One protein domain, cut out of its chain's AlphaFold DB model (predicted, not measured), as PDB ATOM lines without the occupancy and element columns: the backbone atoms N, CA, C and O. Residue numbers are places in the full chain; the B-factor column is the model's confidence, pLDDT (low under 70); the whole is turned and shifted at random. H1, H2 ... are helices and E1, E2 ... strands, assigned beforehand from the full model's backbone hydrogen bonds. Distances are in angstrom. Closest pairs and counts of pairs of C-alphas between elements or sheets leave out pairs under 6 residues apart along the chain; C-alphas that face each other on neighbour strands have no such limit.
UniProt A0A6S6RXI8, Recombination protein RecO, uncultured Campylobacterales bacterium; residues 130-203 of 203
ATOM      1  N   GLY A 130     219.281 246.733 249.488       94.81
ATOM      2  CA  GLY A 130     218.363 246.818 250.628       94.81
ATOM      3  C   GLY A 130     217.961 248.252 250.997       94.81
ATOM      4  O   GLY A 130     217.573 248.523 252.133       94.81
ATOM      5  N   ARG A 131     218.073 249.186 250.049       93.38
ATOM      6  CA  ARG A 131     217.841 250.630 250.213       93.38
ATOM      7  C   ARG A 131     216.508 251.111 249.641       93.38
ATOM      8  O   ARG A 131     216.138 252.261 249.869       93.38
ATOM      9  N   LEU A 132     215.800 250.276 248.881       93.38
ATOM     10  CA  LEU A 132     214.511 250.637 248.291       93.38
ATOM     11  C   LEU A 132     213.412 250.689 249.366       93.38
ATOM     12  O   LEU A 132     212.951 249.655 249.848       93.38
ATOM     13  N   ASP A 133     212.965 251.895 249.723       87.00
ATOM     14  CA  ASP A 133     211.833 252.091 250.637       87.00
ATOM     15  C   ASP A 133     210.494 252.100 249.881       87.00
ATOM     16  O   ASP A 133     210.205 253.012 249.106       87.00
ATOM     17  N   THR A 134     209.652 251.099 250.145       86.69
ATOM     18  CA  THR A 134     208.273 250.996 249.629       86.69
ATOM     19  C   THR A 134     207.204 251.373 250.662       86.69
ATOM     20  O   THR A 134     206.020 251.502 250.327       86.69
ATOM     21  N   LYS A 135     207.594 251.586 251.927       88.88
ATOM     22  CA  LYS A 135     206.703 252.053 253.003       88.88
ATOM     23  C   LYS A 135     206.523 253.569 252.946       88.88
ATOM     24  O   LYS A 135     205.444 254.067 253.272       88.88
ATOM     25  N   PHE A 136     207.538 254.280 252.455       92.81
ATOM     26  CA  PHE A 136     207.576 255.737 252.337       92.81
ATOM     27  C   PHE A 136     207.385 256.433 253.686       92.81
ATOM     28  O   PHE A 136     206.466 257.243 253.876       92.81
ATOM     29  N   LEU A 137     208.269 256.102 254.625       94.12
ATOM     30  CA  LEU A 137     208.397 256.830 255.883       94.12
ATOM     31  C   LEU A 137     209.254 258.068 255.650       94.12
ATOM     32  O   LEU A 137     210.358 257.976 255.130       94.12
ATOM     33  N   CYS A 138     208.764 259.239 256.045       94.50
ATOM     34  CA  CYS A 138     209.498 260.483 255.851       94.50
ATOM     35  C   CYS A 138     210.860 260.437 256.549       94.50
ATOM     36  O   CYS A 138     210.919 260.361 257.774       94.50
ATOM     37  N   ALA A 139     211.947 260.589 255.795       92.62
ATOM     38  CA  ALA A 139     213.311 260.525 256.317       92.62
ATOM     39  C   ALA A 139     213.648 261.645 257.327       92.62
ATOM     40  O   ALA A 139     214.665 261.567 258.010       92.62
ATOM     41  N   ASN A 140     212.805 262.678 257.448       93.75
ATOM     42  CA  ASN A 140     212.978 263.755 258.427       93.75
ATOM     43  C   ASN A 140     212.208 263.529 259.742       93.75
ATOM     44  O   ASN A 140     212.764 263.722 260.816       93.75
ATOM     45  N   CYS A 141     210.921 263.164 259.685       95.25
ATOM     46  CA  CYS A 141     210.081 263.025 260.889       95.25
ATOM     47  C   CYS A 141     209.689 261.579 261.226       95.25
ATOM     48  O   CYS A 141     209.025 261.351 262.234       95.25
ATOM     49  N   ASN A 142     210.074 260.619 260.384       94.81
ATOM     50  CA  ASN A 142     209.815 259.188 260.525       94.81
ATOM     51  C   ASN A 142     208.324 258.797 260.593       94.81
ATOM     52  O   ASN A 142     207.967 257.761 261.148       94.81
ATOM     53  N   GLN A 143     207.441 259.631 260.044       95.12
ATOM     54  CA  GLN A 143     206.006 259.352 259.932       95.12
ATOM     55  C   GLN A 143     205.648 258.927 258.506       95.12
ATOM     56  O   GLN A 143     206.306 259.344 257.548       95.12
ATOM     57  N   GLU A 144     204.576 258.148 258.352       94.12
ATOM     58  CA  GLU A 144     204.052 257.790 257.032       94.12
ATOM     59  C   GLU A 144     203.659 259.033 256.226       94.12
ATOM     60  O   GLU A 144     203.081 260.000 256.729       94.12
ATOM     61  N   ILE A 145     204.002 259.010 254.940       94.56
ATOM     62  CA  ILE A 145     203.613 260.048 253.987       94.56
ATOM     63  C   ILE A 145     202.250 259.698 253.404       94.56
ATOM     64  O   ILE A 145     202.039 258.571 252.972       94.56
ATOM     65  N   GLU A 146     201.331 260.655 253.329       91.88
ATOM     66  CA  GLU A 146     200.005 260.461 252.736       91.88
ATOM     67  C   GLU A 146     199.797 261.387 251.535       91.88
ATOM     68  O   GLU A 146     200.225 262.544 251.532       91.88
ATOM     69  N   GLY A 147     199.129 260.874 250.497       92.12
ATOM     70  CA  GLY A 147     198.767 261.625 249.293       92.12
ATOM     71  C   GLY A 147     199.953 261.986 248.396       92.12
ATOM     72  O   GLY A 147     200.143 261.377 247.341       92.12
ATOM     73  N   THR A 148     200.744 262.979 248.800       94.38
ATOM     74  CA  THR A 148     201.864 263.513 248.009       94.38
ATOM     75  C   THR A 148     203.201 263.304 248.692       94.38
ATOM     76  O   THR A 148     203.322 263.453 249.906       94.38
ATOM     77  N   ILE A 149     204.210 262.989 247.890       94.50
ATOM     78  CA  ILE A 149     205.559 262.663 248.340       94.50
ATOM     79  C   ILE A 149     206.578 263.546 247.629       94.50
ATOM     80  O   ILE A 149     206.427 263.848 246.446       94.50
ATOM     81  N   ALA A 150     207.605 263.961 248.359       94.50
ATOM     82  CA  ALA A 150     208.796 264.581 247.805       94.50
ATOM     83  C   ALA A 150     209.985 263.629 247.946       94.50
ATOM     84  O   ALA A 150     210.023 262.825 248.876       94.50
ATOM     85  N   PHE A 151     210.960 263.745 247.045       92.81
ATOM     86  CA  PHE A 151     212.189 262.961 247.117       92.81
ATOM     87  C   PHE A 151     213.422 263.850 247.224       92.81
ATOM     88  O   PHE A 151     213.547 264.851 246.515       92.81
ATOM     89  N   GLY A 152     214.328 263.455 248.115       89.94
ATOM     90  CA  GLY A 152     215.713 263.907 248.124       89.94
ATOM     91  C   GLY A 152     216.619 262.940 247.363       89.94
ATOM     92  O   GLY A 152     216.149 262.002 246.714       89.94
ATOM     93  N   ARG A 153     217.935 263.158 247.481       88.62
ATOM     94  CA  ARG A 153     218.961 262.262 246.928       88.62
ATOM     95  C   ARG A 153     218.665 260.803 247.288       88.62
ATOM     96  O   ARG A 153     218.140 260.516 248.362       88.62
ATOM     97  N   ALA A 154     219.012 259.905 246.374       87.94
ATOM     98  CA  ALA A 154     218.815 258.472 246.516       87.94
ATOM     99  C   ALA A 154     217.357 258.013 246.690       87.94
ATOM    100  O   ALA A 154     217.113 256.964 247.275       87.94
ATOM    101  N   PHE A 155     216.392 258.793 246.191       93.00
ATOM    102  CA  PHE A 155     214.958 258.539 246.372       93.00
ATOM    103  C   PHE A 155     214.538 258.432 247.846       93.00
ATOM    104  O   PHE A 155     213.563 257.758 248.173       93.00
ATOM    105  N   LEU A 156     215.219 259.164 248.736       92.12
ATOM    106  CA  LEU A 156     214.783 259.294 250.122       92.12
ATOM    107  C   LEU A 156     213.451 260.051 250.185       92.12
ATOM    108  O   LEU A 156     213.376 261.177 249.674       92.12
ATOM    109  N   PRO A 157     212.405 259.467 250.786       94.12
ATOM    110  CA  PRO A 157     211.073 260.045 250.778       94.12
ATOM    111  C   PRO A 157     210.895 261.079 251.893       94.12
ATOM    112  O   PRO A 157     211.351 260.904 253.023       94.12
ATOM    113  N   PHE A 158     210.178 262.159 251.601       94.38
ATOM    114  CA  PHE A 158     209.863 263.223 252.552       94.38
ATOM    115  C   PHE A 158     208.415 263.688 252.403       94.38
ATOM    116  O   PHE A 158     207.862 263.722 251.297       94.38
ATOM    117  N   HIS A 159     207.802 264.134 253.506       94.69
ATOM    118  CA  HIS A 159     206.617 264.983 253.390       94.69
ATOM    119  C   HIS A 159     206.999 266.285 252.706       94.69
ATOM    120  O   HIS A 159     208.030 266.873 253.018       94.69
ATOM    121  N   THR A 160     206.099 266.811 251.886       91.81
ATOM    122  CA  THR A 160     206.254 268.118 251.232       91.81
ATOM    123  C   THR A 160     206.519 269.264 252.217       91.81
ATOM    124  O   THR A 160     207.241 270.193 251.885       91.81
ATOM    125  N   LYS A 161     205.991 269.177 253.448       91.00
ATOM    126  CA  LYS A 161     206.228 270.145 254.538       91.00
ATOM    127  C   LYS A 161     207.568 269.977 255.268       91.00
ATOM    128  O   LYS A 161     207.967 270.867 256.008       91.00
ATOM    129  N   CYS A 162     208.216 268.820 255.137       91.75
ATOM    130  CA  CYS A 162     209.455 268.488 255.850       91.75
ATOM    131  C   CYS A 162     210.715 268.819 255.048       91.75
ATOM    132  O   CYS A 162     211.819 268.644 255.552       91.75
ATOM    133  N   VAL A 163     210.555 269.280 253.812       87.69
ATOM    134  CA  VAL A 163     211.638 269.685 252.920       87.69
ATOM    135  C   VAL A 163     211.349 271.071 252.358       87.69
ATOM    136  O   VAL A 163     210.213 271.539 252.363       87.69
ATOM    137  N   TYR A 164     212.397 271.752 251.900       79.00
ATOM    138  CA  TYR A 164     212.273 273.089 251.325       79.00
ATOM    139  C   TYR A 164     211.345 273.109 250.099       79.00
ATOM    140  O   TYR A 164     211.311 272.172 249.304       79.00
ATOM    141  N   SER A 165     210.651 274.234 249.904       58.94
ATOM    142  CA  SER A 165     209.539 274.423 248.955       58.94
ATOM    143  C   SER A 165     209.824 274.109 247.478       58.94
ATOM    144  O   SER A 165     208.884 274.017 246.694       58.94
ATOM    145  N   ASN A 166     211.087 273.935 247.077       63.66
ATOM    146  CA  ASN A 166     211.474 273.638 245.692       63.66
ATOM    147  C   ASN A 166     211.623 272.136 245.383       63.66
ATOM    148  O   ASN A 166     212.038 271.779 244.275       63.66
ATOM    149  N   THR A 167     211.299 271.238 246.318       74.44
ATOM    150  CA  THR A 167     211.347 269.793 246.056       74.44
ATOM    151  C   THR A 167     210.253 269.338 245.097       74.44
ATOM    152  O   THR A 167     209.119 269.814 245.141       74.44
ATOM    153  N   LYS A 168     210.589 268.381 244.227       83.94
ATOM    154  CA  LYS A 168     209.645 267.815 243.259       83.94
ATOM    155  C   LYS A 168     208.616 266.948 243.984       83.94
ATOM    156  O   LYS A 168     208.991 266.070 244.753       83.94
ATOM    157  N   ILE A 169     207.339 267.216 243.727       91.50
ATOM    158  CA  ILE A 169     206.204 266.547 244.370       91.50
ATOM    159  C   ILE A 169     205.618 265.517 243.409       91.50
ATOM    160  O   ILE A 169     205.466 265.804 242.220       91.50
ATOM    161  N   PHE A 170     205.254 264.352 243.928       94.75
ATOM    162  CA  PHE A 170     204.663 263.253 243.176       94.75
ATOM    163  C   PHE A 170     203.420 262.715 243.884       94.75
ATOM    164  O   PHE A 170     203.247 262.877 245.094       94.75
ATOM    165  N   ASN A 171     202.561 262.033 243.128       95.12
ATOM    166  CA  ASN A 171     201.478 261.243 243.703       95.12
ATOM    167  C   ASN A 171     202.058 259.961 244.323       95.12
ATOM    168  O   ASN A 171     202.660 259.153 243.610       95.12
ATOM    169  N   LYS A 172     201.853 259.757 245.632       94.62
ATOM    170  CA  LYS A 172     202.400 258.604 246.365       94.62
ATOM    171  C   LYS A 172     201.968 257.275 245.752       94.62
ATOM    172  O   LYS A 172     202.794 256.382 245.640       94.62
ATOM    173  N   ASN A 173     200.708 257.132 245.345       94.62
ATOM    174  CA  ASN A 173     200.185 255.852 244.860       94.62
ATOM    175  C   ASN A 173     200.827 255.446 243.531       94.62
ATOM    176  O   ASN A 173     201.152 254.278 243.337       94.62
ATOM    177  N   ILE A 174     201.046 256.415 242.637       95.44
ATOM    178  CA  ILE A 174     201.715 256.165 241.354       95.44
ATOM    179  C   ILE A 174     203.174 255.783 241.601       95.44
ATOM    180  O   ILE A 174     203.639 254.786 241.061       95.44
ATOM    181  N   ILE A 175     203.883 256.530 242.455       95.69
ATOM    182  CA  ILE A 175     205.278 256.220 242.782       95.69
ATOM    183  C   ILE A 175     205.408 254.868 243.477       95.69
ATOM    184  O   ILE A 175     206.294 254.097 243.126       95.69
ATOM    185  N   LYS A 176     204.510 254.559 244.412       95.25
ATOM    186  CA  LYS A 176     204.476 253.269 245.093       95.25
ATOM    187  C   LYS A 176     204.396 252.128 244.095       95.25
ATOM    188  O   LYS A 176     205.247 251.249 244.120       95.25
ATOM    189  N   LYS A 177     203.449 252.215 243.163       95.50
ATOM    190  CA  LYS A 177     203.310 251.232 242.095       95.50
ATOM    191  C   LYS A 177     204.576 251.134 241.239       95.50
ATOM    192  O   LYS A 177     205.049 250.036 240.984       95.50
ATOM    193  N   THR A 178     205.159 252.269 240.848       96.12
ATOM    194  CA  THR A 178     206.414 252.300 240.082       96.12
ATOM    195  C   THR A 178     207.571 251.632 240.826       96.12
ATOM    196  O   THR A 178     208.362 250.944 240.192       96.12
ATOM    197  N   PHE A 179     207.693 251.836 242.141       96.00
ATOM    198  CA  PHE A 179     208.786 251.292 242.952       96.00
ATOM    199  C   PHE A 179     208.595 249.794 243.207       96.00
ATOM    200  O   PHE A 179     209.550 249.040 243.085       96.00
ATOM    201  N   GLU A 180     207.367 249.357 243.496       94.81
ATOM    202  CA  GLU A 180     207.034 247.943 243.715       94.81
ATOM    203  C   GLU A 180     207.142 247.115 242.426       94.81
ATOM    204  O   GLU A 180     207.663 246.003 242.445       94.81
ATOM    205  N   GLU A 181     206.683 247.648 241.291       95.69
ATOM    206  CA  GLU A 181     206.738 246.954 239.995       95.69
ATOM    207  C   GLU A 181     208.050 247.207 239.232       95.69
ATOM    208  O   GLU A 181     208.278 246.595 238.187       95.69
ATOM    209  N   LYS A 182     208.894 248.130 239.722       95.62
ATOM    210  CA  LYS A 182     210.120 248.627 239.064       95.62
ATOM    211  C   LYS A 182     209.885 248.976 237.593       95.62
ATOM    212  O   LYS A 182     210.692 248.689 236.710       95.62
ATOM    213  N   ASN A 183     208.731 249.593 237.343       94.69
ATOM    214  CA  ASN A 183     208.216 249.885 236.015       94.69
ATOM    215  C   ASN A 183     207.652 251.303 235.969       94.69
ATOM    216  O   ASN A 183     206.711 251.655 236.681       94.69
ATOM    217  N   SER A 184     208.218 252.118 235.088       95.06
ATOM    218  CA  SER A 184     207.898 253.536 234.985       95.06
ATOM    219  C   SER A 184     206.692 253.852 234.088       95.06
ATOM    220  O   SER A 184     206.361 255.026 233.917       95.06
ATOM    221  N   MET A 185     206.006 252.852 233.521       94.00
ATOM    222  CA  MET A 185     204.910 253.021 232.551       94.00
ATOM    223  C   MET A 185     203.762 253.908 233.057       94.00
ATOM    224  O   MET A 185     203.111 254.581 232.260       94.00
ATOM    225  N   PHE A 186     203.524 253.954 234.369       92.69
ATOM    226  CA  PHE A 186     202.466 254.774 234.973       92.69
ATOM    227  C   PHE A 186     202.842 256.253 235.136       92.69
ATOM    228  O   PHE A 186     201.981 257.071 235.460       92.69
ATOM    229  N   LEU A 187     204.112 256.610 234.927       95.50
ATOM    230  CA  LEU A 187     204.600 257.982 235.026       95.50
ATOM    231  C   LEU A 187     204.483 258.689 233.675       95.50
ATOM    232  O   LEU A 187     204.930 258.173 232.647       95.50
ATOM    233  N   ASN A 188     203.936 259.905 233.687       95.50
ATOM    234  CA  ASN A 188     204.018 260.806 232.537       95.50
ATOM    235  C   ASN A 188     205.445 261.361 232.388       95.50
ATOM    236  O   ASN A 188     206.261 261.278 233.305       95.50
ATOM    237  N   ASP A 189     205.745 261.965 231.241       95.19
ATOM    238  CA  ASP A 189     207.105 262.428 230.938       95.19
ATOM    239  C   ASP A 189     207.605 263.522 231.897       95.19
ATOM    240  O   ASP A 189     208.788 263.558 232.227       95.19
ATOM    241  N   ASN A 190     206.711 264.351 232.444       95.38
ATOM    242  CA  ASN A 190     207.076 265.351 233.450       95.38
ATOM    243  C   ASN A 190     207.449 264.697 234.797       95.38
ATOM    244  O   ASN A 190     208.375 265.139 235.474       95.38
ATOM    245  N   ASP A 191     206.743 263.645 235.220       95.94
ATOM    246  CA  ASP A 191     207.135 262.854 236.392       95.94
ATOM    247  C   ASP A 191     208.475 262.138 236.157       95.94
ATOM    248  O   ASP A 191     209.314 262.126 237.055       95.94
ATOM    249  N   ILE A 192     208.719 261.617 234.948       96.81
ATOM    250  CA  ILE A 192     210.016 261.026 234.580       96.81
ATOM    251  C   ILE A 192     211.142 262.046 234.680       96.81
ATOM    252  O   ILE A 192     212.157 261.765 235.310       96.81
ATOM    253  N   ASP A 193     210.972 263.233 234.106       96.06
ATOM    254  CA  ASP A 193     211.993 264.278 234.148       96.06
ATOM    255  C   ASP A 193     212.285 264.730 235.578       96.06
ATOM    256  O   ASP A 193     213.446 264.894 235.962       96.06
ATOM    257  N   ARG A 194     211.239 264.878 236.398       95.19
ATOM    258  CA  ARG A 194     211.390 265.213 237.815       95.19
ATOM    259  C   ARG A 194     212.115 264.113 238.581       95.19
ATOM    260  O   ARG A 194     213.027 264.436 239.337       95.19
ATOM    261  N   LEU A 195     211.752 262.848 238.398       95.31
ATOM    262  CA  LEU A 195     212.373 261.732 239.115       95.31
ATOM    263  C   LEU A 195     213.820 261.503 238.656       95.31
ATOM    264  O   LEU A 195     214.707 261.297 239.480       95.31
ATOM    265  N   TYR A 196     214.087 261.651 237.359       95.81
ATOM    266  CA  TYR A 196     215.438 261.627 236.811       95.81
ATOM    267  C   TYR A 196     216.305 262.752 237.398       95.81
ATOM    268  O   TYR A 196     217.431 262.494 237.805       95.81
ATOM    269  N   SER A 197     215.765 263.966 237.570       94.06
ATOM    270  CA  SER A 197     216.508 265.057 238.227       94.06
ATOM    271  C   SER A 197     216.868 264.763 239.690       94.06
ATOM    272  O   SER A 197     217.855 265.285 240.201       94.06
ATOM    273  N   VAL A 198     216.087 263.914 240.370       93.25
ATOM    274  CA  VAL A 198     216.417 263.432 241.718       93.25
ATOM    275  C   VAL A 198     217.543 262.400 241.658       93.25
ATOM    276  O   VAL A 198     218.459 262.456 242.474       93.25
ATOM    277  N   LEU A 199     217.510 261.496 240.675       93.81
ATOM    278  CA  LEU A 199     218.579 260.524 240.422       93.81
ATOM    279  C   LEU A 199     219.916 261.236 240.137       93.81
ATOM    280  O   LEU A 199     220.943 260.852 240.689       93.81
ATOM    281  N   GLU A 200     219.905 262.328 239.370       92.00
ATOM    282  CA  GLU A 200     221.100 263.136 239.069       92.00
ATOM    283  C   GLU A 200     221.758 263.776 240.305       92.00
ATOM    284  O   GLU A 200     222.931 264.150 240.252       92.00
ATOM    285  N   MET A 201     221.056 263.862 241.443       89.81
ATOM    286  CA  MET A 201     221.657 264.284 242.718       89.81
ATOM    287  C   MET A 201     222.664 263.253 243.263       89.81
ATOM    288  O   MET A 201     223.419 263.561 244.189       89.81
ATOM    289  N   GLY A 202     222.688 262.049 242.683       82.88
ATOM    290  CA  GLY A 202     223.594 260.955 242.992       82.88
ATOM    291  C   GLY A 202     222.906 259.776 243.676       82.88
ATOM    292  O   GLY A 202     221.798 259.896 244.211       82.88
ATOM    293  N   PHE A 203     223.618 258.648 243.672       79.12
ATOM    294  CA  PHE A 203     223.263 257.461 244.447       79.12
ATOM    295  C   PHE A 203     223.398 257.704 245.943       79.12
ATOM    296  O   PHE A 203     224.156 258.622 246.344       79.12
TER     297      PHE A 203
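What this domain is: This is residues 130 to 203 of the 203 residues of the protein "Recombination protein RecO" of uncultured Campylobacterales bacterium (UniProt A0A6S6RXI8). With little regular structure, this is a small, rounded body of loops round a short two-strand hairpin, E1 and E2, with helices H1 and H2 near it but apart from each other. Long unnamed stretches, residues 130 to 147 and 152 to 168, make much of the rest. The 74 printed residues, 28 in named elements, run E1, E2, H1, H2, of mixed class. The whole is compact, radius of gyration of the C-alphas 11.3 A, spanning 30 by 24 by 23 A.

Where its parts are: E1 is residues 148 to 151, its first C-alpha at (201.864, 263.513, 248.009); E2 is 169 to 171. H1, residues 172 to 181, is 14.0 A long; H2, 189 to 199, is 15.0 A, ending at C-alpha (218.579, 260.524, 240.422).

How they stand to each other: E1 and E2 are antiparallel; N 149 and O 170 are 3.0 A apart, within hydrogen-bond range. Residues 150 to 151 also pair antiparallel with 157 to 158. The closest C-alphas of E1 and H1 are Thr 148 and Lys 172, 5.2 A; of E2 and H2, Phe 170 and Asp 191, 7.2 A. In H1 and H2 every O i to N i+4 pair is within range.

The domain as a whole: The printed part has no cut. The E1 to E2 link is long. Residues 165 to 166 are under pLDDT 70.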